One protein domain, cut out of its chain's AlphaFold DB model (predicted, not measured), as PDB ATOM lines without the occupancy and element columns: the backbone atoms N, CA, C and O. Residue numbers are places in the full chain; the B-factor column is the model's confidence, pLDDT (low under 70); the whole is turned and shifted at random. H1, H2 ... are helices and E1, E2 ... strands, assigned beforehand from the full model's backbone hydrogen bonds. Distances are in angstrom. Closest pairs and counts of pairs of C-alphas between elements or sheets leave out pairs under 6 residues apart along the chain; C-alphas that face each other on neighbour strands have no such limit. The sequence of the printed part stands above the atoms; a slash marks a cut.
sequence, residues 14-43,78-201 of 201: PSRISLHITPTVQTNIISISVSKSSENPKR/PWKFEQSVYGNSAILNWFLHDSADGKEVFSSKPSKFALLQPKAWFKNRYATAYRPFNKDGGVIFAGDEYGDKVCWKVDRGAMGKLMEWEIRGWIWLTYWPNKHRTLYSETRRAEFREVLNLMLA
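AT A GLANCE: This is residues 14 to 43 and 78 to 201 of the 201 residues of the protein "uncharacterized protein LOC113725327 isoform X2" of Coffea arabica (UniProt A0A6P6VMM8). A long, twisted five-stranded sheet makes the length of a rod; near one end the small sheet E2 and E5 lies partly face to face with it as a loose sandwich, two sheets face to face. The far end holds the short helix H1 among loops, and unnamed residues 117 to 149 run back from there to E5. The printed 154 residues hold E1, E2, E3, E4, H1, E5, E6 and E7 in that order, under half of the residues being in named elements, which are mostly strand. The large sheet's order is E3, E4, E1, E6, E7, and both sheets are antiparallel. The whole is loose, radius of gyration of the C-alphas 19.1 A, spanning 64 by 31 by 23 A.

IN THESE COORDINATES: Find C-alpha 14 at (-85.487, 228.948, -25.952); from there E1 runs to residue 23, 27.0 A. Next come E2, residues 29 to 34, E3, residues 79 to 86, 22.4 A, and E4, residues 89 to 96, 23.1 A. Then find H1, residues 112 to 116, and E5, residues 150 to 154. E6, residues 162 to 175, and E7, residues 186 to 199, each measure 41.8 A; E7 ends at (-53.866, 236.337, -22.752).

HOW THE PARTS SIT: Look between E1 and E6: N 18 and O 170 are 2.9 A apart, within hydrogen-bond range. Likewise, E4 and E1 have N 19 and O 92 at 2.8 A. The hairpin E3 and E4 has N 82 and O 93 at 2.8 A; the hairpin E6 and E7 has N 167 and O 194 at 2.8 A. In the small sheet, N 33 and O 151 of E2 and E5 are 2.9 A apart. Between the sheets, the closest C-alphas of E2 and E3 are Val 34 and Gln 83, 6.7 A. H1 is not on the large sheet; 0 of 1 O i to N i+4 pairs and 1 of 2 O i to N i+3 pairs are within range.

THE WHOLE: The C-alphas of Leu 116 and Gly 157 are farthest apart, 63.6 A. Residues 44 to 77 are not printed, with 12.0 A between C-alphas 43 and 78. The links E4 to H1 and H1 to E5 are long. pLDDT is under 70 in 49 residues, among them 126 to 148.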
ATOM      1  N   PRO A  14     -86.570 229.715 -26.546       86.94
ATOM      2  CA  PRO A  14     -85.487 228.948 -25.952       86.94
ATOM      3  C   PRO A  14     -86.016 228.136 -24.768       86.94
ATOM      4  O   PRO A  14     -86.642 228.690 -23.866       86.94
ATOM      5  N   SER A  15     -85.777 226.829 -24.786       87.94
ATOM      6  CA  SER A  15     -86.172 225.900 -23.717       87.94
ATOM      7  C   SER A  15     -84.979 225.286 -22.993       87.94
ATOM      8  O   SER A  15     -85.120 224.782 -21.882       87.94
ATOM      9  N   ARG A  16     -83.812 225.279 -23.639       90.19
ATOM     10  CA  ARG A  16     -82.552 224.818 -23.067       90.19
ATOM     11  C   ARG A  16     -81.400 225.541 -23.743       90.19
ATOM     12  O   ARG A  16     -81.445 225.773 -24.953       90.19
ATOM     13  N   ILE A  17     -80.372 225.864 -22.973       89.31
ATOM     14  CA  ILE A  17     -79.103 226.388 -23.472       89.31
ATOM     15  C   ILE A  17     -77.985 225.589 -22.815       89.31
ATOM     16  O   ILE A  17     -78.058 225.287 -21.627       89.31
ATOM     17  N   SER A  18     -76.971 225.218 -23.586       91.19
ATOM     18  CA  SER A  18     -75.768 224.564 -23.082       91.19
ATOM     19  C   SER A  18     -74.551 225.246 -23.678       91.19
ATOM     20  O   SER A  18     -74.519 225.487 -24.884       91.19
ATOM     21  N   LEU A  19     -73.575 225.576 -22.844       90.25
ATOM     22  CA  LEU A  19     -72.330 226.216 -23.235       90.25
ATOM     23  C   LEU A  19     -71.168 225.411 -22.666       90.25
ATOM     24  O   LEU A  19     -71.096 225.167 -21.464       90.25
ATOM     25  N   HIS A  20     -70.271 224.986 -23.541       92.56
ATOM     26  CA  HIS A  20     -69.047 224.291 -23.197       92.56
ATOM     27  C   HIS A  20     -67.868 225.210 -23.491       92.56
ATOM     28  O   HIS A  20     -67.769 225.756 -24.590       92.56
ATOM     29  N   ILE A  21     -66.981 225.362 -22.515       90.69
ATOM     30  CA  ILE A  21     -65.765 226.164 -22.631       90.69
ATOM     31  C   ILE A  21     -64.585 225.237 -22.374       90.69
ATOM     32  O   ILE A  21     -64.468 224.664 -21.287       90.69
ATOM     33  N   THR A  22     -63.718 225.086 -23.368       92.19
ATOM     34  CA  THR A  22     -62.626 224.115 -23.351       92.19
ATOM     35  C   THR A  22     -61.310 224.785 -23.743       92.19
ATOM     36  O   THR A  22     -61.204 225.320 -24.846       92.19
ATOM     37  N   PRO A  23     -60.270 224.732 -22.895       90.50
ATOM     38  CA  PRO A  23     -58.931 225.134 -23.299       90.50
ATOM     39  C   PRO A  23     -58.388 224.153 -24.341       90.50
ATOM     40  O   PRO A  23     -58.434 222.936 -24.140       90.50
ATOM     41  N   THR A  24     -57.850 224.671 -25.445       87.38
ATOM     42  CA  THR A  24     -57.259 223.839 -26.511       87.38
ATOM     43  C   THR A  24     -55.973 223.156 -26.042       87.38
ATOM     44  O   THR A  24     -55.782 221.960 -26.258       87.38
ATOM     45  N   VAL A  25     -55.119 223.886 -25.315       81.88
ATOM     46  CA  VAL A  25     -53.857 223.379 -24.753       81.88
ATOM     47  C   VAL A  25     -54.075 222.878 -23.324       81.88
ATOM     48  O   VAL A  25     -53.825 223.566 -22.335       81.88
ATOM     49  N   GLN A  26     -54.560 221.647 -23.204       78.62
ATOM     50  CA  GLN A  26     -54.971 221.073 -21.917       78.62
ATOM     51  C   GLN A  26     -53.816 220.781 -20.944       78.62
ATOM     52  O   GLN A  26     -54.049 220.701 -19.743       78.62
ATOM     53  N   THR A  27     -52.578 220.659 -21.430       78.06
ATOM     54  CA  THR A  27     -51.391 220.344 -20.609       78.06
ATOM     55  C   THR A  27     -51.004 221.455 -19.640       78.06
ATOM     56  O   THR A  27     -50.327 221.196 -18.652       78.06
ATOM     57  N   ASN A  28     -51.429 222.689 -19.915       80.25
ATOM     58  CA  ASN A  28     -51.114 223.843 -19.076       80.25
ATOM     59  C   ASN A  28     -52.136 224.028 -17.945       80.25
ATOM     60  O   ASN A  28     -51.938 224.885 -17.090       80.25
ATOM     61  N   ILE A  29     -53.226 223.252 -17.925       83.19
ATOM     62  CA  ILE A  29     -54.276 223.348 -16.909       83.19
ATOM     63  C   ILE A  29     -53.936 222.433 -15.734       83.19
ATOM     64  O   ILE A  29     -53.826 221.220 -15.887       83.19
ATOM     65  N   ILE A  30     -53.815 223.022 -14.547       83.88
ATOM     66  CA  ILE A  30     -53.591 222.307 -13.285       83.88
ATOM     67  C   ILE A  30     -54.921 221.806 -12.723       83.88
ATOM     68  O   ILE A  30     -55.027 220.673 -12.262       83.88
ATOM     69  N   SER A  31     -55.932 222.673 -12.704       83.44
ATOM     70  CA  SER A  31     -57.251 222.347 -12.165       83.44
ATOM     71  C   SER A  31     -58.304 223.324 -12.664       83.44
ATOM     72  O   SER A  31     -57.992 224.454 -13.039       83.44
ATOM     73  N   ILE A  32     -59.563 222.925 -12.573       85.31
ATOM     74  CA  ILE A  32     -60.723 223.759 -12.872       85.31
ATOM     75  C   ILE A  32     -61.659 223.753 -11.664       85.31
ATOM     76  O   ILE A  32     -61.848 222.721 -11.019       85.31
ATOM     77  N   SER A  33     -62.229 224.910 -11.345       78.44
ATOM     78  CA  SER A  33     -63.252 225.043 -10.318       78.44
ATOM     79  C   SER A  33     -64.441 225.844 -10.831       78.44
ATOM     80  O   SER A  33     -64.318 226.785 -11.618       78.44
ATOM     81  N   VAL A  34     -65.618 225.433 -10.370       75.38
ATOM     82  CA  VAL A  34     -66.905 226.051 -10.676       75.38
ATOM     83  C   VAL A  34     -67.540 226.491  -9.357       75.38
ATOM     84  O   VAL A  34     -67.352 225.840  -8.330       75.38
ATOM     85  N   SER A  35     -68.240 227.624  -9.352       64.88
ATOM     86  CA  SER A  35     -68.613 228.334  -8.120       64.88
ATOM     87  C   SER A  35     -69.956 227.887  -7.536       64.88
ATOM     88  O   SER A  35     -69.979 227.243  -6.489       64.88
ATOM     89  N   LYS A  36     -71.077 228.188  -8.205       63.97
ATOM     90  CA  LYS A  36     -72.430 227.809  -7.761       63.97
ATOM     91  C   LYS A  36     -73.324 227.385  -8.926       63.97
ATOM     92  O   LYS A  36     -73.368 228.056  -9.946       63.97
ATOM     93  N   SER A  37     -74.076 226.303  -8.740       58.47
ATOM     94  CA  SER A  37     -75.296 226.036  -9.517       58.47
ATOM     95  C   SER A  37     -76.466 226.734  -8.822       58.47
ATOM     96  O   SER A  37     -76.464 226.840  -7.594       58.47
ATOM     97  N   SER A  38     -77.475 227.198  -9.563       57.97
ATOM     98  CA  SER A  38     -78.665 227.751  -8.913       57.97
ATOM     99  C   SER A  38     -79.557 226.611  -8.439       57.97
ATOM    100  O   SER A  38     -80.052 225.824  -9.252       57.97
ATOM    101  N   GLU A  39     -79.832 226.553  -7.145       55.25
ATOM    102  CA  GLU A  39     -81.010 225.841  -6.676       55.25
ATOM    103  C   GLU A  39     -82.215 226.736  -6.964       55.25
ATOM    104  O   GLU A  39     -82.230 227.901  -6.576       55.25
ATOM    105  N   ASN A  40     -83.184 226.241  -7.731       53.06
ATOM    106  CA  ASN A  40     -84.342 227.041  -8.106       53.06
ATOM    107  C   ASN A  40     -85.211 227.205  -6.844       53.06
ATOM    108  O   ASN A  40     -85.771 226.198  -6.396       53.06
ATOM    109  N   PRO A  41     -85.307 228.395  -6.214       44.12
ATOM    110  CA  PRO A  41     -86.007 228.516  -4.945       44.12
ATOM    111  C   PRO A  41     -87.493 228.226  -5.173       44.12
ATOM    112  O   PRO A  41     -88.209 228.980  -5.840       44.12
ATOM    113  N   LYS A  42     -87.961 227.099  -4.632       39.88
ATOM    114  CA  LYS A  42     -89.387 226.783  -4.557       39.88
ATOM    115  C   LYS A  42     -89.981 227.726  -3.518       39.88
ATOM    116  O   LYS A  42     -89.681 227.595  -2.336       39.88
ATOM    117  N   ARG A  43     -90.782 228.704  -3.940       41.25
ATOM    118  CA  ARG A  43     -91.590 229.496  -3.011       41.25
ATOM    119  C   ARG A  43     -93.029 229.035  -3.152       41.25
ATOM    120  O   ARG A  43     -93.597 229.107  -4.234       41.25
ATOM    121  N   PRO A  78     -88.464 230.345 -13.848       70.88
ATOM    122  CA  PRO A  78     -88.725 229.183 -14.690       70.88
ATOM    123  C   PRO A  78     -87.424 228.544 -15.193       70.88
ATOM    124  O   PRO A  78     -87.456 227.441 -15.717       70.88
ATOM    125  N   TRP A  79     -86.276 229.200 -15.020       76.69
ATOM    126  CA  TRP A  79     -84.983 228.698 -15.462       76.69
ATOM    127  C   TRP A  79     -84.128 228.190 -14.308       76.69
ATOM    128  O   TRP A  79     -83.873 228.916 -13.345       76.69
ATOM    129  N   LYS A  80     -83.624 226.968 -14.464       79.12
ATOM    130  CA  LYS A  80     -82.611 226.360 -13.605       79.12
ATOM    131  C   LYS A  80     -81.252 226.434 -14.292       79.12
ATOM    132  O   LYS A  80     -81.144 226.075 -15.462       79.12
ATOM    133  N   PHE A  81     -80.226 226.850 -13.563       79.62
ATOM    134  CA  PHE A  81     -78.842 226.825 -14.017       79.62
ATOM    135  C   PHE A  81     -78.034 225.742 -13.311       79.62
ATOM    136  O   PHE A  81     -78.072 225.619 -12.083       79.62
ATOM    137  N   GLU A  82     -77.253 225.006 -14.089       81.50
ATOM    138  CA  GLU A  82     -76.307 224.016 -13.598       81.50
ATOM    139  C   GLU A  82     -74.943 224.215 -14.245       81.50
ATOM    140  O   GLU A  82     -74.819 224.342 -15.462       81.50
ATOM    141  N   GLN A  83     -73.908 224.164 -13.419       82.69
ATOM    142  CA  GLN A  83     -72.517 224.129 -13.848       82.69
ATOM    143  C   GLN A  83     -71.924 222.754 -13.532       82.69
ATOM    144  O   GLN A  83     -72.183 222.167 -12.481       82.69
ATOM    145  N   SER A  84     -71.112 222.237 -14.442       84.00
ATOM    146  CA  SER A  84     -70.391 220.982 -14.264       84.00
ATOM    147  C   SER A  84     -69.034 221.044 -14.952       84.00
ATOM    148  O   SER A  84     -68.766 221.920 -15.774       84.00
ATOM    149  N   VAL A  85     -68.160 220.119 -14.578       86.25
ATOM    150  CA  VAL A  85     -66.808 220.007 -15.116       86.25
ATOM    151  C   VAL A  85     -66.678 218.664 -15.814       86.25
ATOM    152  O   VAL A  85     -67.046 217.633 -15.250       86.25
ATOM    153  N   TYR A  86     -66.106 218.673 -17.015       86.12
ATOM    154  CA  TYR A  86     -65.714 217.461 -17.724       86.12
ATOM    155  C   TYR A  86     -64.267 217.585 -18.208       86.12
ATOM    156  O   TYR A  86     -63.965 218.323 -19.151       86.12
ATOM    157  N   GLY A  87     -63.354 216.885 -17.531       86.69
ATOM    158  CA  GLY A  87     -61.915 217.065 -17.726       86.69
ATOM    159  C   GLY A  87     -61.507 218.512 -17.437       86.69
ATOM    160  O   GLY A  87     -61.797 219.033 -16.365       86.69
ATOM    161  N   ASN A  88     -60.897 219.176 -18.420       87.50
ATOM    162  CA  ASN A  88     -60.541 220.598 -18.347       87.50
ATOM    163  C   ASN A  88     -61.617 221.534 -18.923       87.50
ATOM    164  O   ASN A  88     -61.380 222.735 -19.056       87.50
ATOM    165  N   SER A  89     -62.784 220.997 -19.283       87.50
ATOM    166  CA  SER A  89     -63.884 221.765 -19.862       87.50
ATOM    167  C   SER A  89     -64.905 222.150 -18.804       87.50
ATOM    168  O   SER A  89     -65.288 221.329 -17.967       87.50
ATOM    169  N   ALA A  90     -65.397 223.379 -18.893       87.88
ATOM    170  CA  ALA A  90     -66.551 223.835 -18.137       87.88
ATOM    171  C   ALA A  90     -67.814 223.650 -18.961       87.88
ATOM    172  O   ALA A  90     -67.830 223.980 -20.145       87.88
ATOM    173  N   ILE A  91     -68.868 223.158 -18.327       89.06
ATOM    174  CA  ILE A  91     -70.174 222.963 -18.941       89.06
ATOM    175  C   ILE A  91     -71.190 223.757 -18.134       89.06
ATOM    176  O   ILE A  91     -71.343 223.550 -16.932       89.06
ATOM    177  N   LEU A  92     -71.899 224.645 -18.816       86.25
ATOM    178  CA  LEU A  92     -72.901 225.541 -18.263       86.25
ATOM    179  C   LEU A  92     -74.229 225.215 -18.941       86.25
ATOM    180  O   LEU A  92     -74.330 225.271 -20.166       86.25
ATOM    181  N   ASN A  93     -75.238 224.838 -18.167       86.50
ATOM    182  CA  ASN A  93     -76.551 224.465 -18.674       86.50
ATOM    183  C   ASN A  93     -77.629 225.346 -18.060       86.50
ATOM    184  O   ASN A  93     -77.670 225.543 -16.848       86.50
ATOM    185  N   TRP A  94     -78.554 225.798 -18.898       85.44
ATOM    186  CA  TRP A  94     -79.769 226.480 -18.488       85.44
ATOM    187  C   TRP A  94     -80.973 225.704 -18.998       85.44
ATOM    188  O   TRP A  94     -81.082 225.419 -20.194       85.44
ATOM    189  N   PHE A  95     -81.888 225.391 -18.092       84.50
ATOM    190  CA  PHE A  95     -83.066 224.574 -18.346       84.50
ATOM    191  C   PHE A  95     -84.318 225.377 -18.053       84.50
ATOM    192  O   PHE A  95     -84.477 225.869 -16.939       84.50
ATOM    193  N   LEU A  96     -85.223 225.482 -19.023       83.69
ATOM    194  CA  LEU A  96     -86.551 226.024 -18.782       83.69
ATOM    195  C   LEU A  96     -87.450 224.909 -18.241       83.69
ATOM    196  O   LEU A  96     -87.619 223.874 -18.886       83.69
ATOM    197  N   HIS A  97     -88.050 225.140 -17.084       78.50
ATOM    198  CA  HIS A  97     -89.012 224.264 -16.439       78.50
ATOM    199  C   HIS A  97     -90.426 224.831 -16.550       78.50
ATOM    200  O   HIS A  97     -90.638 226.049 -16.524       78.50
ATOM    201  N   ASP A  98     -91.404 223.936 -16.656       73.06
ATOM    202  CA  ASP A  98     -92.803 224.288 -16.466       73.06
ATOM    203  C   ASP A  98     -93.080 224.474 -14.975       73.06
ATOM    204  O   ASP A  98     -92.769 223.614 -14.154       73.06
ATOM    205  N   SER A  99     -93.664 225.612 -14.603       64.38
ATOM    206  CA  SER A  99     -94.003 225.900 -13.211       64.38
ATOM    207  C   SER A  99     -95.150 225.031 -12.693       64.38
ATOM    208  O   SER A  99     -95.379 225.009 -11.489       64.38
ATOM    209  N   ALA A 100     -95.919 224.390 -13.583       64.38
ATOM    210  CA  ALA A 100     -97.056 223.559 -13.203       64.38
ATOM    211  C   ALA A 100     -96.644 222.158 -12.728       64.38
ATOM    212  O   ALA A 100     -97.197 221.667 -11.749       64.38
ATOM    213  N   ASP A 101     -95.686 221.513 -13.401       64.44
ATOM    214  CA  ASP A 101     -95.244 220.148 -13.078       64.44
ATOM    215  C   ASP A 101     -93.748 220.040 -12.734       64.44
ATOM    216  O   ASP A 101     -93.268 218.965 -12.367       64.44
ATOM    217  N   GLY A 102     -93.003 221.145 -12.832       66.88
ATOM    218  CA  GLY A 102     -91.571 221.212 -12.560       66.88
ATOM    219  C   GLY A 102     -90.702 220.507 -13.601       66.88
ATOM    220  O   GLY A 102     -89.490 220.402 -13.396       66.88
ATOM    221  N   LYS A 103     -91.268 220.001 -14.702       73.25
ATOM    222  CA  LYS A 103     -90.512 219.259 -15.716       73.25
ATOM    223  C   LYS A 103     -89.826 220.199 -16.692       73.25
ATOM    224  O   LYS A 103     -90.300 221.294 -16.978       73.25
ATOM    225  N   GLU A 104     -88.690 219.757 -17.219       79.00
ATOM    226  CA  GLU A 104     -87.968 220.486 -18.259       79.00
ATOM    227  C   GLU A 104     -88.815 220.525 -19.544       79.00
ATOM    228  O   GLU A 104     -89.282 219.501 -20.049       79.00
ATOM    229  N   VAL A 105     -88.994 221.724 -20.091       79.38
ATOM    230  CA  VAL A 105     -89.827 221.996 -21.272       79.38
ATOM    231  C   VAL A 105     -89.248 221.359 -22.533       79.38
ATOM    232  O   VAL A 105     -89.991 220.933 -23.411       79.38
ATOM    233  N   PHE A 106     -87.922 221.267 -22.625       77.44
ATOM    234  CA  PHE A 106     -87.231 220.627 -23.744       77.44
ATOM    235  C   PHE A 106     -87.590 219.137 -23.888       77.44
ATOM    236  O   PHE A 106     -87.831 218.669 -25.000       77.44
ATOM    237  N   SER A 107     -87.627 218.400 -22.776       74.56
ATOM    238  CA  SER A 107     -87.860 216.950 -22.753       74.56
ATOM    239  C   SER A 107     -89.336 216.571 -22.593       74.56
ATOM    240  O   SER A 107     -89.688 215.393 -22.695       74.56
ATOM    241  N   SER A 108     -90.214 217.557 -22.390       74.19
ATOM    242  CA  SER A 108     -91.636 217.345 -22.126       74.19
ATOM    243  C   SER A 108     -92.518 217.720 -23.315       74.19
ATOM    244  O   SER A 108     -92.188 218.564 -24.147       74.19
ATOM    245  N   LYS A 109     -93.694 217.093 -23.381       72.69
ATOM    246  CA  LYS A 109     -94.783 217.520 -24.265       72.69
ATOM    247  C   LYS A 109     -95.841 218.238 -23.437       72.69
ATOM    248  O   LYS A 109     -96.088 217.817 -22.304       72.69
ATOM    249  N   PRO A 110     -96.510 219.263 -23.990       71.12
ATOM    250  CA  PRO A 110     -97.597 219.921 -23.286       71.12
ATOM    251  C   PRO A 110     -98.703 218.904 -22.978       71.12
ATOM    252  O   PRO A 110     -99.114 218.122 -23.841       71.12
ATOM    253  N   SER A 111     -99.189 218.905 -21.737       67.12
ATOM    254  CA  SER A 111    -100.298 218.041 -21.328       67.12
ATOM    255  C   SER A 111    -101.551 218.334 -22.161       67.12
ATOM    256  O   SER A 111    -101.906 219.493 -22.393       67.12
ATOM    257  N   LYS A 112    -102.283 217.284 -22.563       68.38
ATOM    258  CA  LYS A 112    -103.564 217.425 -23.281       68.38
ATOM    259  C   LYS A 112    -104.578 218.251 -22.480       68.38
ATOM    260  O   LYS A 112    -105.339 219.019 -23.061       68.38
ATOM    261  N   PHE A 113    -104.544 218.144 -21.150       64.50
ATOM    262  CA  PHE A 113    -105.392 218.928 -20.251       64.50
ATOM    263  C   PHE A 113    -104.942 220.391 -20.150       64.50
ATOM    264  O   PHE A 113    -105.786 221.284 -20.088       64.50
ATOM    265  N   ALA A 114    -103.635 220.663 -20.234       64.56
ATOM    266  CA  ALA A 114    -103.110 222.030 -20.245       64.56
ATOM    267  C   ALA A 114    -103.554 222.815 -21.496       64.56
ATOM    268  O   ALA A 114    -103.778 224.021 -21.422       64.56
ATOM    269  N   LEU A 115    -103.777 222.143 -22.634       61.88
ATOM    270  CA  LEU A 115    -104.336 222.778 -23.838       61.88
ATOM    271  C   LEU A 115    -105.783 223.258 -23.634       61.88
ATOM    272  O   LEU A 115    -106.179 224.307 -24.165       61.88
ATOM    273  N   LEU A 116    -106.559 222.509 -22.844       61.34
ATOM    274  CA  LEU A 116    -107.945 222.823 -22.495       61.34
ATOM    275  C   LEU A 116    -108.027 223.913 -21.422       61.34
ATOM    276  O   LEU A 116    -108.932 224.742 -21.472       61.34
ATOM    277  N   GLN A 117    -107.052 223.981 -20.513       63.34
ATOM    278  CA  GLN A 117    -106.989 224.996 -19.465       63.34
ATOM    279  C   GLN A 117    -106.606 226.377 -20.038       63.34
ATOM    280  O   GLN A 117    -105.506 226.569 -20.560       63.34
ATOM    281  N   PRO A 118    -107.477 227.400 -19.942       57.97
ATOM    282  CA  PRO A 118    -107.172 228.749 -20.435       57.97
ATOM    283  C   PRO A 118    -106.038 229.445 -19.667       57.97
ATOM    284  O   PRO A 118    -105.413 230.353 -20.207       57.97
ATOM    285  N   LYS A 119    -105.785 229.013 -18.424       59.50
ATOM    286  CA  LYS A 119    -104.790 229.577 -17.498       59.50
ATOM    287  C   LYS A 119    -103.508 228.735 -17.385       59.50
ATOM    288  O   LYS A 119    -102.760 228.923 -16.432       59.50
ATOM    289  N   ALA A 120    -103.273 227.788 -18.299       64.31
ATOM    290  CA  ALA A 120    -102.023 227.031 -18.309       64.31
ATOM    291  C   ALA A 120    -100.828 227.979 -18.501       64.31
ATOM    292  O   ALA A 120    -100.899 228.907 -19.306       64.31
ATOM    293  N   TRP A 121     -99.739 227.737 -17.774       63.31
ATOM    294  CA  TRP A 121     -98.617 228.670 -17.637       63.31
ATOM    295  C   TRP A 121     -97.996 229.122 -18.972       63.31
ATOM    296  O   TRP A 121     -97.746 230.309 -19.180       63.31
ATOM    297  N   PHE A 122     -97.816 228.202 -19.925       70.44
ATOM    298  CA  PHE A 122     -97.259 228.514 -21.251       70.44
ATOM    299  C   PHE A 122     -98.278 229.021 -22.283       70.44
ATOM    300  O   PHE A 122     -97.895 229.373 -23.408       70.44
ATOM    301  N   LYS A 123     -99.557 229.090 -21.906       68.75
ATOM    302  CA  LYS A 123    -100.632 229.678 -22.703       68.75
ATOM    303  C   LYS A 123    -100.673 231.179 -22.448       68.75
ATOM    304  O   LYS A 123    -100.568 231.639 -21.320       68.75
ATOM    305  N   ASN A 124    -100.808 231.970 -23.505       67.25
ATOM    306  CA  ASN A 124    -100.642 233.425 -23.464       67.25
ATOM    307  C   ASN A 124     -99.294 233.883 -22.866       67.25
ATOM    308  O   ASN A 124     -99.206 234.978 -22.312       67.25
ATOM    309  N   ARG A 125     -98.225 233.089 -23.050       70.12
ATOM    310  CA  ARG A 125     -96.872 233.300 -22.476       70.12
ATOM    311  C   ARG A 125     -96.214 234.660 -22.757       70.12
ATOM    312  O   ARG A 125     -95.247 235.027 -22.100       70.12
ATOM    313  N   TYR A 126     -96.738 235.420 -23.719       64.44
ATOM    314  CA  TYR A 126     -96.260 236.761 -24.076       64.44
ATOM    315  C   TYR A 126     -97.189 237.896 -23.614       64.44
ATOM    316  O   TYR A 126     -96.903 239.049 -23.915       64.44
ATOM    317  N   ALA A 127     -98.299 237.606 -22.925       58.47
ATOM    318  CA  ALA A 127     -99.348 238.588 -22.629       58.47
ATOM    319  C   ALA A 127     -99.668 238.759 -21.130       58.47
ATOM    320  O   ALA A 127    -100.065 239.851 -20.734       58.47
ATOM    321  N   THR A 128     -99.461 237.748 -20.281       57.25
ATOM    322  CA  THR A 128     -99.845 237.765 -18.849       57.25
ATOM    323  C   THR A 128     -98.843 238.507 -17.949       57.25
ATOM    324  O   THR A 128     -97.773 238.872 -18.407       57.25
ATOM    325  N   ALA A 129     -99.165 238.796 -16.682       49.72
ATOM    326  CA  ALA A 129     -98.227 239.446 -15.746       49.72
ATOM    327  C   ALA A 129     -97.150 238.482 -15.201       49.72
ATOM    328  O   ALA A 129     -96.030 238.891 -14.920       49.72
ATOM    329  N   TYR A 130     -97.463 237.186 -15.139       50.34
ATOM    330  CA  TYR A 130     -96.589 236.113 -14.651       50.34
ATOM    331  C   TYR A 130     -95.785 235.471 -15.797       50.34
ATOM    332  O   TYR A 130     -95.885 234.270 -16.037       50.34
ATOM    333  N   ARG A 131     -95.078 236.275 -16.606       61.78
ATOM    334  CA  ARG A 131     -94.445 235.761 -17.837       61.78
ATOM    335  C   ARG A 131     -93.166 234.983 -17.531       61.78
ATOM    336  O   ARG A 131     -92.325 235.494 -16.803       61.78
ATOM    337  N   PRO A 132     -92.908 233.874 -18.239       57.94
ATOM    338  CA  PRO A 132     -91.577 233.270 -18.274       57.94
ATOM    339  C   PRO A 132     -90.546 234.059 -19.111       57.94
ATOM    340  O   PRO A 132     -89.391 233.661 -19.178       57.94
ATOM    341  N   PHE A 133     -90.946 235.153 -19.783       63.12
ATOM    342  CA  PHE A 133     -90.088 235.918 -20.708       63.12
ATOM    343  C   PHE A 133     -90.226 237.458 -20.586       63.12
ATOM    344  O   PHE A 133     -89.941 238.172 -21.548       63.12
ATOM    345  N   ASN A 134     -90.731 238.006 -19.469       56.50
ATOM    346  CA  ASN A 134     -90.692 239.465 -19.203       56.50
ATOM    347  C   ASN A 134     -89.347 239.869 -18.564       56.50
ATOM    348  O   ASN A 134     -88.462 239.041 -18.422       56.50
ATOM    349  N   LYS A 135     -89.182 241.138 -18.171       53.34
ATOM    350  CA  LYS A 135     -87.969 241.597 -17.468       53.34
ATOM    351  C   LYS A 135     -87.743 240.911 -16.110       53.34
ATOM    352  O   LYS A 135     -86.604 240.845 -15.682       53.34
ATOM    353  N   ASP A 136     -88.804 240.393 -15.485       50.16
ATOM    354  CA  ASP A 136     -88.754 239.763 -14.157       50.16
ATOM    355  C   ASP A 136     -88.587 238.227 -14.210       50.16
ATOM    356  O   ASP A 136     -88.248 237.606 -13.207       50.16
ATOM    357  N   GLY A 137     -88.841 237.602 -15.367       52.09
ATOM    358  CA  GLY A 137     -88.779 236.150 -15.588       52.09
ATOM    359  C   GLY A 137     -87.899 235.721 -16.768       52.09
ATOM    360  O   GLY A 137     -87.628 234.533 -16.938       52.09
ATOM    361  N   GLY A 138     -87.452 236.673 -17.585       57.62
ATOM    362  CA  GLY A 138     -86.420 236.484 -18.593       57.62
ATOM    363  C   GLY A 138     -85.060 236.354 -17.920       57.62
ATOM    364  O   GLY A 138     -84.767 237.059 -16.964       57.62
ATOM    365  N   VAL A 139     -84.237 235.439 -18.423       59.75
ATOM    366  CA  VAL A 139     -82.907 235.192 -17.868       59.75
ATOM    367  C   VAL A 139     -81.871 235.968 -18.642       59.75
ATOM    368  O   VAL A 139     -81.790 235.866 -19.870       59.75
ATOM    369  N   ILE A 140     -81.049 236.710 -17.909       62.28
ATOM    370  CA  ILE A 140     -79.785 237.200 -18.431       62.28
ATOM    371  C   ILE A 140     -78.757 236.098 -18.182       62.28
ATOM    372  O   ILE A 140     -78.390 235.796 -17.052       62.28
ATOM    373  N   PHE A 141     -78.311 235.460 -19.261       60.91
ATOM    374  CA  PHE A 141     -77.328 234.372 -19.206       60.91
ATOM    375  C   PHE A 141     -75.900 234.864 -18.897       60.91
ATOM    376  O   PHE A 141     -74.993 234.053 -18.736       60.91
ATOM    377  N   ALA A 142     -75.703 236.184 -18.824       52.09
ATOM    378  CA  ALA A 142     -74.453 236.850 -18.488       52.09
ATOM    379  C   ALA A 142     -74.658 237.752 -17.256       52.09
ATOM    380  O   ALA A 142     -75.554 238.591 -17.263       52.09
ATOM    381  N   GLY A 143     -73.825 237.595 -16.224       55.59
ATOM    382  CA  GLY A 143     -73.885 238.388 -14.991       55.59
ATOM    383  C   GLY A 143     -74.282 237.594 -13.742       55.59
ATOM    384  O   GLY A 143     -74.207 236.368 -13.695       55.59
ATOM    385  N   ASP A 144     -74.700 238.346 -12.734       52.91
ATOM    386  CA  ASP A 144     -74.676 238.058 -11.294       52.91
ATOM    387  C   ASP A 144     -75.776 237.073 -10.840       52.91
ATOM    388  O   ASP A 144     -75.814 236.629  -9.693       52.91
ATOM    389  N   GLU A 145     -76.732 236.754 -11.720       55.84
ATOM    390  CA  GLU A 145     -77.962 236.056 -11.330       55.84
ATOM    391  C   GLU A 145     -77.819 234.540 -11.173       55.84
ATOM    392  O   GLU A 145     -78.637 233.930 -10.481       55.84
ATOM    393  N   TYR A 146     -76.823 233.921 -11.816       56.47
ATOM    394  CA  TYR A 146     -76.734 232.459 -11.900       56.47
ATOM    395  C   TYR A 146     -75.365 231.860 -11.546       56.47
ATOM    396  O   TYR A 146     -75.262 230.644 -11.480       56.47
ATOM    397  N   GLY A 147     -74.355 232.655 -11.183       55.25
ATOM    398  CA  GLY A 147     -73.073 232.144 -10.682       55.25
ATOM    399  C   GLY A 147     -71.898 232.757 -11.425       55.25
ATOM    400  O   GLY A 147     -71.786 232.648 -12.642       55.25
ATOM    401  N   ASP A 148     -71.029 233.427 -10.674       58.72
ATOM    402  CA  ASP A 148     -70.239 234.508 -11.250       58.72
ATOM    403  C   ASP A 148     -69.089 234.044 -12.146       58.72
ATOM    404  O   ASP A 148     -68.683 234.802 -13.026       58.72
ATOM    405  N   LYS A 149     -68.473 232.875 -11.893       71.75
ATOM    406  CA  LYS A 149     -67.167 232.541 -12.500       71.75
ATOM    407  C   LYS A 149     -66.911 231.043 -12.640       71.75
ATOM    408  O   LYS A 149     -67.219 230.254 -11.740       71.75
ATOM    409  N   VAL A 150     -66.247 230.703 -13.742       77.81
ATOM    410  CA  VAL A 150     -65.456 229.482 -13.900       77.81
ATOM    411  C   VAL A 150     -63.986 229.870 -13.809       77.81
ATOM    412  O   VAL A 150     -63.557 230.820 -14.466       77.81
ATOM    413  N   CYS A 151     -63.220 229.141 -13.004       83.56
ATOM    414  CA  CYS A 151     -61.810 229.423 -12.784       83.56
ATOM    415  C   CYS A 151     -60.955 228.251 -13.257       83.56
ATOM    416  O   CYS A 151     -61.087 227.131 -12.764       83.56
ATOM    417  N   TRP A 152     -60.025 228.530 -14.166       87.44
ATOM    418  CA  TRP A 152     -58.962 227.604 -14.532       87.44
ATOM    419  C   TRP A 152     -57.674 228.020 -13.842       87.44
ATOM    420  O   TRP A 152     -57.222 229.156 -13.966       87.44
ATOM    421  N   LYS A 153     -57.070 227.083 -13.118       87.94
ATOM    422  CA  LYS A 153     -55.722 227.228 -12.590       87.94
ATOM    423  C   LYS A 153     -54.752 226.744 -13.656       87.94
ATOM    424  O   LYS A 153     -54.809 225.579 -14.047       87.94
ATOM    425  N   VAL A 154     -53.875 227.629 -14.105       87.12
ATOM    426  CA  VAL A 154     -52.899 227.359 -15.165       87.12
ATOM    427  C   VAL A 154     -51.493 227.302 -14.569       87.12
ATOM    428  O   VAL A 154     -51.220 227.924 -13.539       87.12
ATOM    429  N   ASP A 155     -50.606 226.526 -15.187       88.12
ATOM    430  CA  ASP A 155     -49.192 226.486 -14.830       88.12
ATOM    431  C   ASP A 155     -48.508 227.854 -14.971       88.12
ATOM    432  O   ASP A 155     -48.770 228.624 -15.898       88.12
ATOM    433  N   ARG A 156     -47.570 228.138 -14.058       86.25
ATOM    434  CA  ARG A 156     -46.853 229.417 -14.018       86.25
ATOM    435  C   ARG A 156     -46.064 229.670 -15.307       86.25
ATOM    436  O   ARG A 156     -45.943 230.820 -15.720       86.25
ATOM    437  N   GLY A 157     -45.550 228.627 -15.960       85.88
ATOM    438  CA  GLY A 157     -44.809 228.735 -17.217       85.88
ATOM    439  C   GLY A 157     -45.670 229.107 -18.429       85.88
ATOM    440  O   GLY A 157     -45.129 229.414 -19.497       85.88
ATOM    441  N   ALA A 158     -46.998 229.081 -18.295       84.44
ATOM    442  CA  ALA A 158     -47.936 229.512 -19.328       84.44
ATOM    443  C   ALA A 158     -48.406 230.968 -19.160       84.44
ATOM    444  O   ALA A 158     -48.992 231.523 -20.087       84.44
ATOM    445  N   MET A 159     -48.123 231.601 -18.018       87.00
ATOM    446  CA  MET A 159     -48.497 232.994 -17.755       87.00
ATOM    447  C   MET A 159     -47.869 233.947 -18.780       87.00
ATOM    448  O   MET A 159     -46.725 233.760 -19.197       87.00
ATOM    449  N   GLY A 160     -48.626 234.957 -19.209       85.75
ATOM    450  CA  GLY A 160     -48.221 235.913 -20.243       85.75
ATOM    451  C   GLY A 160     -48.299 235.383 -21.678       85.75
ATOM    452  O   GLY A 160     -48.034 236.135 -22.616       85.75
ATOM    453  N   LYS A 161     -48.673 234.112 -21.887       88.12
ATOM    454  CA  LYS A 161     -48.888 233.545 -23.226       88.12
ATOM    455  C   LYS A 161     -50.343 233.705 -23.658       88.12
ATOM    456  O   LYS A 161     -51.261 233.729 -22.837       88.12
ATOM    457  N   LEU A 162     -50.541 233.786 -24.972       89.44
ATOM    458  CA  LEU A 162     -51.856 233.623 -25.581       89.44
ATOM    459  C   LEU A 162     -52.245 232.147 -25.534       89.44
ATOM    460  O   LEU A 162     -51.453 231.276 -25.898       89.44
ATOM    461  N   MET A 163     -53.464 231.883 -25.085       88.88
ATOM    462  CA  MET A 163     -54.051 230.556 -25.045       88.88
ATOM    463  C   MET A 163     -55.374 230.572 -25.799       88.88
ATOM    464  O   MET A 163     -56.193 231.469 -25.586       88.88
ATOM    465  N   GLU A 164     -55.586 229.578 -26.660       92.75
ATOM    466  CA  GLU A 164     -56.846 229.449 -27.385       92.75
ATOM    467  C   GLU A 164     -57.874 228.668 -26.558       92.75
ATOM    468  O   GLU A 164     -57.584 227.616 -25.972       92.75
ATOM    469  N   TRP A 165     -59.099 229.166 -26.566       91.88
ATOM    470  CA  TRP A 165     -60.250 228.623 -25.868       91.88
ATOM    471  C   TRP A 165     -61.338 228.339 -26.880       91.88
ATOM    472  O   TRP A 165     -61.772 229.226 -27.608       91.88
ATOM    473  N   GLU A 166     -61.799 227.104 -26.913       94.75
ATOM    474  CA  GLU A 166     -62.934 226.718 -27.723       94.75
ATOM    475  C   GLU A 166     -64.222 226.900 -26.923       94.75
ATOM    476  O   GLU A 166     -64.381 226.355 -25.830       94.75
ATOM    477  N   ILE A 167     -65.159 227.642 -27.500       92.81
ATOM    478  CA  ILE A 167     -66.513 227.800 -26.990       92.81
ATOM    479  C   ILE A 167     -67.453 227.069 -27.936       92.81
ATOM    480  O   ILE A 167     -67.550 227.408 -29.113       92.81
ATOM    481  N   ARG A 168     -68.182 226.081 -27.420       95.88
ATOM    482  CA  ARG A 168     -69.280 225.428 -28.140       95.88
ATOM    483  C   ARG A 168     -70.581 225.715 -27.431       95.88
ATOM    484  O   ARG A 168     -70.666 225.545 -26.220       95.88
ATOM    485  N   GLY A 169     -71.597 226.115 -28.175       93.12
ATOM    486  CA  GLY A 169     -72.912 226.368 -27.616       93.12
ATOM    487  C   GLY A 169     -74.010 225.658 -28.377       93.12
ATOM    488  O   GLY A 169     -73.942 225.484 -29.593       93.12
ATOM    489  N   TRP A 170     -75.046 225.278 -27.642       95.12
ATOM    490  CA  TRP A 170     -76.268 224.689 -28.162       95.12
ATOM    491  C   TRP A 170     -77.466 225.422 -27.582       95.12
ATOM    492  O   TRP A 170     -77.564 225.620 -26.371       95.12
ATOM    493  N   ILE A 171     -78.395 225.801 -28.451       92.69
ATOM    494  CA  ILE A 171     -79.648 226.452 -28.080       92.69
ATOM    495  C   ILE A 171     -80.782 225.596 -28.624       92.69
ATOM    496  O   ILE A 171     -80.898 225.395 -29.835       92.69
ATOM    497  N   TRP A 172     -81.635 225.103 -27.734       93.31
ATOM    498  CA  TRP A 172     -82.848 224.396 -28.115       93.31
ATOM    499  C   TRP A 172     -84.017 225.365 -28.138       93.31
ATOM    500  O   TRP A 172     -84.309 226.042 -27.150       93.31
ATOM    501  N   LEU A 173     -84.674 225.422 -29.288       90.81
ATOM    502  CA  LEU A 173     -85.823 226.259 -29.571       90.81
ATOM    503  C   LEU A 173     -87.052 225.359 -29.655       90.81
ATOM    504  O   LEU A 173     -87.188 224.591 -30.608       90.81
ATOM    505  N   THR A 174     -87.941 225.463 -28.674       88.38
ATOM    506  CA  THR A 174     -89.167 224.669 -28.592       88.38
ATOM    507  C   THR A 174     -90.366 225.484 -29.047       88.38
ATOM    508  O   THR A 174     -90.566 226.631 -28.646       88.38
ATOM    509  N   TYR A 175     -91.191 224.876 -29.884       85.31
ATOM    510  CA  TYR A 175     -92.530 225.316 -30.216       85.31
ATOM    511  C   TYR A 175     -93.534 224.531 -29.384       85.31
ATOM    512  O   TYR A 175     -93.725 223.331 -29.591       85.31
ATOM    513  N   TRP A 176     -94.215 225.233 -28.480       82.75
ATOM    514  CA  TRP A 176     -95.445 224.761 -27.850       82.75
ATOM    515  C   TRP A 176     -96.626 225.642 -28.275       82.75
ATOM    516  O   TRP A 176     -96.470 226.873 -28.313       82.75
ATOM    517  N   PRO A 177     -97.808 225.057 -28.528       76.69
ATOM    518  CA  PRO A 177     -98.996 225.802 -28.926       76.69
ATOM    519  C   PRO A 177     -99.371 226.857 -27.888       76.69
ATOM    520  O   PRO A 177     -99.399 226.579 -26.689       76.69
ATOM    521  N   ASN A 178     -99.621 228.083 -28.339       74.81
ATOM    522  CA  ASN A 178     -99.921 229.216 -27.464       74.81
ATOM    523  C   ASN A 178    -101.406 229.599 -27.496       74.81
ATOM    524  O   ASN A 178    -102.096 229.593 -26.482       74.81
ATOM    525  N   LYS A 179    -101.892 229.965 -28.679       72.81
ATOM    526  CA  LYS A 179    -103.263 230.387 -28.975       72.81
ATOM    527  C   LYS A 179    -104.004 229.313 -29.768       72.81
ATOM    528  O   LYS A 179    -105.216 229.170 -29.614       72.81
ATOM    529  N   HIS A 180    -103.293 228.546 -30.589       71.62
ATOM    530  CA  HIS A 180    -103.865 227.477 -31.391       71.62
ATOM    531  C   HIS A 180    -104.127 226.221 -30.552       71.62
ATOM    532  O   HIS A 180    -103.290 225.775 -29.769       71.62
ATOM    533  N   ARG A 181    -105.302 225.612 -30.742       70.50
ATOM    534  CA  ARG A 181    -105.654 224.318 -30.143       70.50
ATOM    535  C   ARG A 181    -105.106 223.187 -31.010       70.50
ATOM    536  O   ARG A 181    -105.834 222.584 -31.788       70.50
ATOM    537  N   THR A 182    -103.810 222.930 -30.892       73.56
ATOM    538  CA  THR A 182    -103.129 221.817 -31.567       73.56
ATOM    539  C   THR A 182    -102.295 221.021 -30.566       73.56
ATOM    540  O   THR A 182    -101.949 221.527 -29.503       73.56
ATOM    541  N   LEU A 183    -102.007 219.760 -30.889       73.75
ATOM    542  CA  LEU A 183    -101.086 218.894 -30.140       73.75
ATOM    543  C   LEU A 183     -99.659 218.947 -30.702       73.75
ATOM    544  O   LEU A 183     -98.758 218.297 -30.173       73.75
ATOM    545  N   TYR A 184     -99.463 219.684 -31.796       80.25
ATOM    546  CA  TYR A 184     -98.167 219.808 -32.435       80.25
ATOM    547  C   TYR A 184     -97.170 220.493 -31.500       80.25
ATOM    548  O   TYR A 184     -97.422 221.584 -30.996       80.25
ATOM    549  N   SER A 185     -96.034 219.839 -31.285       82.38
ATOM    550  CA  SER A 185     -94.882 220.389 -30.582       82.38
ATOM    551  C   SER A 185     -93.633 220.015 -31.362       82.38
ATOM    552  O   SER A 185     -93.543 218.912 -31.904       82.38
ATOM    553  N   GLU A 186     -92.697 220.947 -31.442       87.94
ATOM    554  CA  GLU A 186     -91.446 220.772 -32.173       87.94
ATOM    555  C   GLU A 186     -90.310 221.348 -31.343       87.94
ATOM    556  O   GLU A 186     -90.485 222.366 -30.680       87.94
ATOM    557  N   THR A 187     -89.140 220.725 -31.413       89.31
ATOM    558  CA  THR A 187     -87.924 221.276 -30.831       89.31
ATOM    559  C   THR A 187     -86.811 221.229 -31.860       89.31
ATOM    560  O   THR A 187     -86.494 220.167 -32.394       89.31
ATOM    561  N   ARG A 188     -86.191 222.380 -32.112       92.62
ATOM    562  CA  ARG A 188     -85.033 222.527 -32.997       92.62
ATOM    563  C   ARG A 188     -83.795 222.845 -32.180       92.62
ATOM    564  O   ARG A 188     -83.898 223.444 -31.114       92.62
ATOM    565  N   ARG A 189     -82.622 222.473 -32.686       93.75
ATOM    566  CA  ARG A 189     -81.335 222.781 -32.059       93.75
ATOM    567  C   ARG A 189     -80.512 223.655 -32.991       93.75
ATOM    568  O   ARG A 189     -80.263 223.262 -34.126       93.75
ATOM    569  N   ALA A 190     -80.089 224.809 -32.498       93.94
ATOM    570  CA  ALA A 190     -79.030 225.605 -33.096       93.94
ATOM    571  C   ALA A 190     -77.719 225.304 -32.367       93.94
ATOM    572  O   ALA A 190     -77.720 225.115 -31.148       93.94
ATOM    573  N   GLU A 191     -76.616 225.253 -33.103       96.06
ATOM    574  CA  GLU A 191     -75.280 225.049 -32.549       96.06
ATOM    575  C   GLU A 191     -74.313 226.092 -33.098       96.06
ATOM    576  O   GLU A 191     -74.460 226.548 -34.233       96.06
ATOM    577  N   PHE A 192     -73.343 226.481 -32.280       94.25
ATOM    578  CA  PHE A 192     -72.261 227.364 -32.682       94.25
ATOM    579  C   PHE A 192     -70.949 226.919 -32.046       94.25
ATOM    580  O   PHE A 192     -70.927 226.263 -31.000       94.25
ATOM    581  N   ARG A 193     -69.851 227.289 -32.699       96.12
ATOM    582  CA  ARG A 193     -68.490 227.028 -32.248       96.12
ATOM    583  C   ARG A 193     -67.639 228.245 -32.565       96.12
ATOM    584  O   ARG A 193     -67.573 228.636 -33.722       96.12
ATOM    585  N   GLU A 194     -66.978 228.769 -31.548       94.38
ATOM    586  CA  GLU A 194     -66.079 229.914 -31.638       94.38
ATOM    587  C   GLU A 194     -64.747 229.558 -30.972       94.38
ATOM    588  O   GLU A 194     -64.718 228.783 -30.013       94.38
ATOM    589  N   VAL A 195     -63.643 230.120 -31.463       94.50
ATOM    590  CA  VAL A 195     -62.327 230.001 -30.823       94.50
ATOM    591  C   VAL A 195     -61.862 231.393 -30.421       94.50
ATOM    592  O   VAL A 195     -61.811 232.298 -31.249       94.50
ATOM    593  N   LEU A 196     -61.536 231.564 -29.142       91.31
ATOM    594  CA  LEU A 196     -61.085 232.824 -28.566       91.31
ATOM    595  C   LEU A 196     -59.635 232.723 -28.117       91.31
ATOM    596  O   LEU A 196     -59.255 231.771 -27.443       91.31
ATOM    597  N   ASN A 197     -58.855 233.759 -28.397       90.81
ATOM    598  CA  ASN A 197     -57.478 233.869 -27.932       90.81
ATOM    599  C   ASN A 197     -57.422 234.801 -26.729       90.81
ATOM    600  O   ASN A 197     -57.644 236.004 -26.860       90.81
ATOM    601  N   LEU A 198     -57.141 234.237 -25.556       87.56
ATOM    602  CA  LEU A 198     -57.069 234.980 -24.302       87.56
ATOM    603  C   LEU A 198     -55.626 235.004 -23.803       87.56
ATOM    604  O   LEU A 198     -54.951 233.975 -23.761       87.56
ATOM    605  N   MET A 199     -55.152 236.189 -23.426       86.12
ATOM    606  CA  MET A 199     -53.866 236.337 -22.752       86.12
ATOM    607  C   MET A 199     -54.021 235.910 -21.293       86.12
ATOM    608  O   MET A 199     -54.913 236.392 -20.595       86.12
ATOM    609  N   LEU A 200     -53.163 234.997 -20.848       84.12
ATOM    610  CA  LEU A 200     -53.163 234.516 -19.471       84.12
ATOM    611  C   LEU A 200     -52.494 235.559 -18.566       84.12
ATOM    612  O   LEU A 200     -51.291 235.795 -18.694       84.12
ATOM    613  N   ALA A 201     -53.289 236.186 -17.698       71.94
ATOM    614  CA  ALA A 201     -52.883 237.257 -16.784       71.94
ATOM    615  C   ALA A 201     -52.659 236.749 -15.361       71.94
ATOM    616  O   ALA A 201     -53.462 235.897 -14.914       71.94
TER     617      ALA A 201